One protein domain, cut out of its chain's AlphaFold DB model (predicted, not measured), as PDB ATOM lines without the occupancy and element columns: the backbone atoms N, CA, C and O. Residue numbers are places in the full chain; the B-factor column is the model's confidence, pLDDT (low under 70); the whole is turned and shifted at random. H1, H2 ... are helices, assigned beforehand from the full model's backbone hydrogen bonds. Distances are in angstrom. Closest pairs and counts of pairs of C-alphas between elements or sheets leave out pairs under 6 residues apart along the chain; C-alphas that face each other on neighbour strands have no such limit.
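This is residues 82 to 130 of the 187 residues of the protein "60S ribosomal protein L18a-like protein" of Vitis vinifera (UniProt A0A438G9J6). One long helix, H1, makes the longest axis, and after a turn at its end the short helix H2 folds back at an open angle, like a lopsided V with one long arm. Residues 82 to 104 of H1 stick out free. The printed part has 49 residues with two named helices, H1 then H2, and no named strand; the class is all helix. It is only just extended, close to loose, with a radius of gyration of the C-alphas of 14.9 A, and flat, spanning 47 by 29 by 8 A.

H1, residues 82 to 111, begins at C-alpha 82 (-42.738, -33.409, 92.917) and measures 41.9 A from first to last C-alpha. H2, residues 118 to 127, measures 14.3 A and ends at C-alpha 127 (-29.361, -15.530, 70.017).

H1 and H2 are close but not clearly touching; their closest C-alphas, those of Ala 109 and Tyr 119, are 7.6 A apart. They run opposite ways at a shallow tilt of 33 degrees, only just short of steep. Every O i to N i+4 pair is within hydrogen-bond range in H2, and 25 of 26 in H1.

The C-alphas farthest apart, those of Gly 82 and Arg 114, are 47.4 A apart. The printed part has no cut, and the link from H1 to H2 is short. Residues 108 to 130 have pLDDT under 70.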
ATOM      1  N   GLY A  82     -43.661 -33.609  94.035       75.00
ATOM      2  CA  GLY A  82     -42.738 -33.409  92.917       75.00
ATOM      3  C   GLY A  82     -43.254 -32.372  91.920       75.00
ATOM      4  O   GLY A  82     -42.583 -31.375  91.694       75.00
ATOM      5  N   LEU A  83     -44.456 -32.562  91.360       74.94
ATOM      6  CA  LEU A  83     -45.020 -31.621  90.382       74.94
ATOM      7  C   LEU A  83     -45.199 -30.213  90.964       74.94
ATOM      8  O   LEU A  83     -44.854 -29.251  90.292       74.94
ATOM      9  N   GLY A  84     -45.668 -30.079  92.208       84.31
ATOM     10  CA  GLY A  84     -45.797 -28.770  92.855       84.31
ATOM     11  C   GLY A  84     -44.454 -28.044  92.987       84.31
ATOM     12  O   GLY A  84     -44.352 -26.873  92.628       84.31
ATOM     13  N   TRP A  85     -43.406 -28.754  93.417       86.62
ATOM     14  CA  TRP A  85     -42.047 -28.208  93.473       86.62
ATOM     15  C   TRP A  85     -41.481 -27.886  92.087       86.62
ATOM     16  O   TRP A  85     -40.893 -26.824  91.906       86.62
ATOM     17  N   PHE A  86     -41.683 -28.753  91.093       85.94
ATOM     18  CA  PHE A  86     -41.229 -28.499  89.723       85.94
ATOM     19  C   PHE A  86     -41.917 -27.274  89.110       85.94
ATOM     20  O   PHE A  86     -41.235 -26.424  88.543       85.94
ATOM     21  N   LEU A  87     -43.236 -27.134  89.264       86.31
ATOM     22  CA  LEU A  87     -43.979 -25.966  88.781       86.31
ATOM     23  C   LEU A  87     -43.558 -24.688  89.518       86.31
ATOM     24  O   LEU A  87     -43.441 -23.638  88.889       86.31
ATOM     25  N   PHE A  88     -43.278 -24.775  90.821       87.94
ATOM     26  CA  PHE A  88     -42.772 -23.650  91.607       87.94
ATOM     27  C   PHE A  88     -41.396 -23.185  91.118       87.94
ATOM     28  O   PHE A  88     -41.184 -21.993  90.911       87.94
ATOM     29  N   ILE A  89     -40.482 -24.125  90.874       89.38
ATOM     30  CA  ILE A  89     -39.139 -23.835  90.366       89.38
ATOM     31  C   ILE A  89     -39.218 -23.236  88.953       89.38
ATOM     32  O   ILE A  89     -38.612 -22.198  88.696       89.38
ATOM     33  N   ILE A  90     -40.001 -23.839  88.051       87.56
ATOM     34  CA  ILE A  90     -40.166 -23.349  86.673       87.56
ATOM     35  C   ILE A  90     -40.817 -21.961  86.664       87.56
ATOM     36  O   ILE A  90     -40.331 -21.071  85.971       87.56
ATOM     37  N   GLY A  91     -41.862 -21.739  87.464       88.62
ATOM     38  CA  GLY A  91     -42.508 -20.431  87.596       88.62
ATOM     39  C   GLY A  91     -41.577 -19.365  88.179       88.62
ATOM     40  O   GLY A  91     -41.528 -18.248  87.668       88.62
ATOM     41  N   PHE A  92     -40.780 -19.717  89.194       91.06
ATOM     42  CA  PHE A  92     -39.775 -18.824  89.764       91.06
ATOM     43  C   PHE A  92     -38.725 -18.433  88.724       91.06
ATOM     44  O   PHE A  92     -38.441 -17.251  88.585       91.06
ATOM     45  N   PHE A  93     -38.201 -19.380  87.941       88.25
ATOM     46  CA  PHE A  93     -37.257 -19.063  86.868       88.25
ATOM     47  C   PHE A  93     -37.905 -18.251  85.741       88.25
ATOM     48  O   PHE A  93     -37.297 -17.300  85.266       88.25
ATOM     49  N   LEU A  94     -39.142 -18.552  85.342       84.06
ATOM     50  CA  LEU A  94     -39.854 -17.802  84.301       84.06
ATOM     51  C   LEU A  94     -40.215 -16.374  84.712       84.06
ATOM     52  O   LEU A  94     -40.353 -15.531  83.839       84.06
ATOM     53  N   ALA A  95     -40.375 -16.083  86.002       85.00
ATOM     54  CA  ALA A  95     -40.564 -14.718  86.485       85.00
ATOM     55  C   ALA A  95     -39.217 -14.035  86.765       85.00
ATOM     56  O   ALA A  95     -38.991 -12.904  86.341       85.00
ATOM     57  N   ALA A  96     -38.294 -14.733  87.432       87.25
ATOM     58  CA  ALA A  96     -36.997 -14.195  87.821       87.25
ATOM     59  C   ALA A  96     -36.081 -13.952  86.621       87.25
ATOM     60  O   ALA A  96     -35.349 -12.974  86.640       87.25
ATOM     61  N   VAL A  97     -36.112 -14.782  85.573       84.56
ATOM     62  CA  VAL A  97     -35.241 -14.613  84.400       84.56
ATOM     63  C   VAL A  97     -35.639 -13.381  83.582       84.56
ATOM     64  O   VAL A  97     -34.777 -12.529  83.413       84.56
ATOM     65  N   PRO A  98     -36.891 -13.182  83.124       86.31
ATOM     66  CA  PRO A  98     -37.291 -11.946  82.449       86.31
ATOM     67  C   PRO A  98     -37.167 -10.710  83.336       86.31
ATOM     68  O   PRO A  98     -36.849  -9.642  82.825       86.31
ATOM     69  N   TRP A  99     -37.366 -10.837  84.653       88.50
ATOM     70  CA  TRP A  99     -37.182  -9.717  85.579       88.50
ATOM     71  C   TRP A  99     -35.703  -9.386  85.805       88.50
ATOM     72  O   TRP A  99     -35.343  -8.216  85.827       88.50
ATOM     73  N   TYR A 100     -34.826 -10.388  85.902       83.06
ATOM     74  CA  TYR A 100     -33.375 -10.214  86.012       83.06
ATOM     75  C   TYR A 100     -32.778  -9.697  84.712       83.06
ATOM     76  O   TYR A 100     -32.007  -8.744  84.740       83.06
ATOM     77  N   VAL A 101     -33.178 -10.285  83.580       83.44
ATOM     78  CA  VAL A 101     -32.860  -9.784  82.246       83.44
ATOM     79  C   VAL A 101     -33.346  -8.347  82.184       83.44
ATOM     80  O   VAL A 101     -32.505  -7.479  82.083       83.44
ATOM     81  N   GLY A 102     -34.631  -8.052  82.389       81.69
ATOM     82  CA  GLY A 102     -35.185  -6.695  82.353       81.69
ATOM     83  C   GLY A 102     -34.485  -5.697  83.281       81.69
ATOM     84  O   GLY A 102     -34.193  -4.583  82.857       81.69
ATOM     85  N   PHE A 103     -34.139  -6.096  84.507       85.19
ATOM     86  CA  PHE A 103     -33.356  -5.280  85.439       85.19
ATOM     87  C   PHE A 103     -31.946  -5.016  84.905       85.19
ATOM     88  O   PHE A 103     -31.487  -3.878  84.923       85.19
ATOM     89  N   PHE A 104     -31.283  -6.039  84.372       80.00
ATOM     90  CA  PHE A 104     -29.976  -5.933  83.735       80.00
ATOM     91  C   PHE A 104     -30.032  -5.104  82.440       80.00
ATOM     92  O   PHE A 104     -29.155  -4.280  82.222       80.00
ATOM     93  N   LEU A 105     -31.091  -5.220  81.627       74.50
ATOM     94  CA  LEU A 105     -31.297  -4.424  80.410       74.50
ATOM     95  C   LEU A 105     -31.543  -2.974  80.767       74.50
ATOM     96  O   LEU A 105     -31.051  -2.091  80.085       74.50
ATOM     97  N   LEU A 106     -32.292  -2.722  81.838       73.81
ATOM     98  CA  LEU A 106     -32.566  -1.382  82.324       73.81
ATOM     99  C   LEU A 106     -31.319  -0.756  82.954       73.81
ATOM    100  O   LEU A 106     -31.110   0.440  82.777       73.81
ATOM    101  N   LEU A 107     -30.494  -1.537  83.658       73.69
ATOM    102  CA  LEU A 107     -29.219  -1.092  84.224       73.69
ATOM    103  C   LEU A 107     -28.204  -0.794  83.111       73.69
ATOM    104  O   LEU A 107     -27.621   0.285  83.107       73.69
ATOM    105  N   CYS A 108     -28.058  -1.694  82.137       61.38
ATOM    106  CA  CYS A 108     -27.227  -1.490  80.953       61.38
ATOM    107  C   CYS A 108     -27.760  -0.344  80.090       61.38
ATOM    108  O   CYS A 108     -27.000   0.544  79.758       61.38
ATOM    109  N   ALA A 109     -29.063  -0.236  79.824       60.72
ATOM    110  CA  ALA A 109     -29.647   0.905  79.102       60.72
ATOM    111  C   ALA A 109     -29.530   2.227  79.878       60.72
ATOM    112  O   ALA A 109     -29.525   3.302  79.277       60.72
ATOM    113  N   ARG A 110     -29.430   2.169  81.211       60.88
ATOM    114  CA  ARG A 110     -29.112   3.318  82.067       60.88
ATOM    115  C   ARG A 110     -27.623   3.616  82.194       60.88
ATOM    116  O   ARG A 110     -27.306   4.669  82.721       60.88
ATOM    117  N   VAL A 111     -26.721   2.742  81.776       58.84
ATOM    118  CA  VAL A 111     -25.278   3.026  81.706       58.84
ATOM    119  C   VAL A 111     -24.886   3.393  80.266       58.84
ATOM    120  O   VAL A 111     -24.081   4.295  80.061       58.84
ATOM    121  N   ASP A 112     -25.574   2.806  79.284       54.69
ATOM    122  CA  ASP A 112     -25.349   2.884  77.837       54.69
ATOM    123  C   ASP A 112     -26.487   3.607  77.083       54.69
ATOM    124  O   ASP A 112     -26.745   3.345  75.906       54.69
ATOM    125  N   TYR A 113     -27.172   4.580  77.699       54.50
ATOM    126  CA  TYR A 113     -28.222   5.399  77.044       54.50
ATOM    127  C   TYR A 113     -27.746   6.175  75.793       54.50
ATOM    128  O   TYR A 113     -28.553   6.811  75.103       54.50
ATOM    129  N   ARG A 114     -26.439   6.129  75.501       53.78
ATOM    130  CA  ARG A 114     -25.761   6.727  74.345       53.78
ATOM    131  C   ARG A 114     -25.735   5.842  73.089       53.78
ATOM    132  O   ARG A 114     -25.552   6.396  72.010       53.78
ATOM    133  N   GLU A 115     -25.983   4.538  73.195       55.09
ATOM    134  CA  GLU A 115     -25.757   3.540  72.126       55.09
ATOM    135  C   GLU A 115     -27.061   2.793  71.776       55.09
ATOM    136  O   GLU A 115     -27.139   1.565  71.809       55.09
ATOM    137  N   LYS A 116     -28.127   3.537  71.454       50.38
ATOM    138  CA  LYS A 116     -29.505   3.026  71.287       50.38
ATOM    139  C   LYS A 116     -29.714   1.803  70.343       50.38
ATOM    140  O   LYS A 116     -30.746   1.166  70.520       50.38
ATOM    141  N   PRO A 117     -28.802   1.389  69.428       58.41
ATOM    142  CA  PRO A 117     -28.896   0.090  68.735       58.41
ATOM    143  C   PRO A 117     -27.965  -1.028  69.266       58.41
ATOM    144  O   PRO A 117     -28.190  -2.201  68.967       58.41
ATOM    145  N   GLY A 118     -26.925  -0.716  70.050       59.97
ATOM    146  CA  GLY A 118     -25.877  -1.685  70.423       59.97
ATOM    147  C   GLY A 118     -26.368  -2.800  71.355       59.97
ATOM    148  O   GLY A 118     -25.962  -3.957  71.240       59.97
ATOM    149  N   TYR A 119     -27.318  -2.470  72.229       60.81
ATOM    150  CA  TYR A 119     -27.954  -3.425  73.134       60.81
ATOM    151  C   TYR A 119     -28.872  -4.429  72.390       60.81
ATOM    152  O   TYR A 119     -28.909  -5.621  72.716       60.81
ATOM    153  N   ILE A 120     -29.537  -3.977  71.322       64.31
ATOM    154  CA  ILE A 120     -30.361  -4.824  70.445       64.31
ATOM    155  C   ILE A 120     -29.450  -5.757  69.626       64.31
ATOM    156  O   ILE A 120     -29.667  -6.964  69.595       64.31
ATOM    157  N   ALA A 121     -28.343  -5.248  69.074       61.69
ATOM    158  CA  ALA A 121     -27.376  -6.069  68.338       61.69
ATOM    159  C   ALA A 121     -26.715  -7.156  69.208       61.69
ATOM    160  O   ALA A 121     -26.583  -8.298  68.775       61.69
ATOM    161  N   CYS A 122     -26.323  -6.828  70.443       59.31
ATOM    162  CA  CYS A 122     -25.670  -7.780  71.346       59.31
ATOM    163  C   CYS A 122     -26.622  -8.901  71.788       59.31
ATOM    164  O   CYS A 122     -26.235 -10.069  71.859       59.31
ATOM    165  N   THR A 123     -27.894  -8.564  72.028       57.53
ATOM    166  CA  THR A 123     -28.899  -9.589  72.306       57.53
ATOM    167  C   THR A 123     -29.135 -10.477  71.098       57.53
ATOM    168  O   THR A 123     -29.067 -11.687  71.284       57.53
ATOM    169  N   ILE A 124     -29.313  -9.929  69.888       59.00
ATOM    170  CA  ILE A 124     -29.478 -10.713  68.649       59.00
ATOM    171  C   ILE A 124     -28.262 -11.615  68.398       59.00
ATOM    172  O   ILE A 124     -28.441 -12.806  68.167       59.00
ATOM    173  N   ALA A 125     -27.038 -11.102  68.555       55.94
ATOM    174  CA  ALA A 125     -25.804 -11.863  68.351       55.94
ATOM    175  C   ALA A 125     -25.646 -13.039  69.332       55.94
ATOM    176  O   ALA A 125     -25.156 -14.102  68.958       55.94
ATOM    177  N   VAL A 126     -26.104 -12.893  70.581       55.69
ATOM    178  CA  VAL A 126     -26.153 -14.002  71.551       55.69
ATOM    179  C   VAL A 126     -27.231 -15.032  71.191       55.69
ATOM    180  O   VAL A 126     -27.064 -16.214  71.492       55.69
ATOM    181  N   ARG A 127     -28.320 -14.615  70.527       52.75
ATOM    182  CA  ARG A 127     -29.361 -15.530  70.017       52.75
ATOM    183  C   ARG A 127     -28.999 -16.119  68.647       52.75
ATOM    184  O   ARG A 127     -29.661 -17.049  68.201       52.75
ATOM    185  N   GLU A 128     -27.929 -15.640  68.012       44.59
ATOM    186  CA  GLU A 128     -27.430 -16.069  66.700       44.59
ATOM    187  C   GLU A 128     -26.598 -17.374  66.765       44.59
ATOM    188  O   GLU A 128     -25.593 -17.544  66.079       44.59
ATOM    189  N   TRP A 129     -27.047 -18.359  67.555       39.19
ATOM    190  CA  TRP A 129     -26.737 -19.775  67.315       39.19
ATOM    191  C   TRP A 129     -27.788 -20.312  66.330       39.19
ATOM    192  O   TRP A 129     -28.904 -20.660  66.703       39.19
ATOM    193  N   ARG A 130     -27.445 -20.305  65.038       39.84
ATOM    194  CA  ARG A 130     -28.308 -20.668  63.897       39.84
ATOM    195  C   ARG A 130     -28.838 -22.115  63.958       39.84
ATOM    196  O   ARG A 130     -28.039 -23.037  63.799       39.84
TER     197      ARG A 130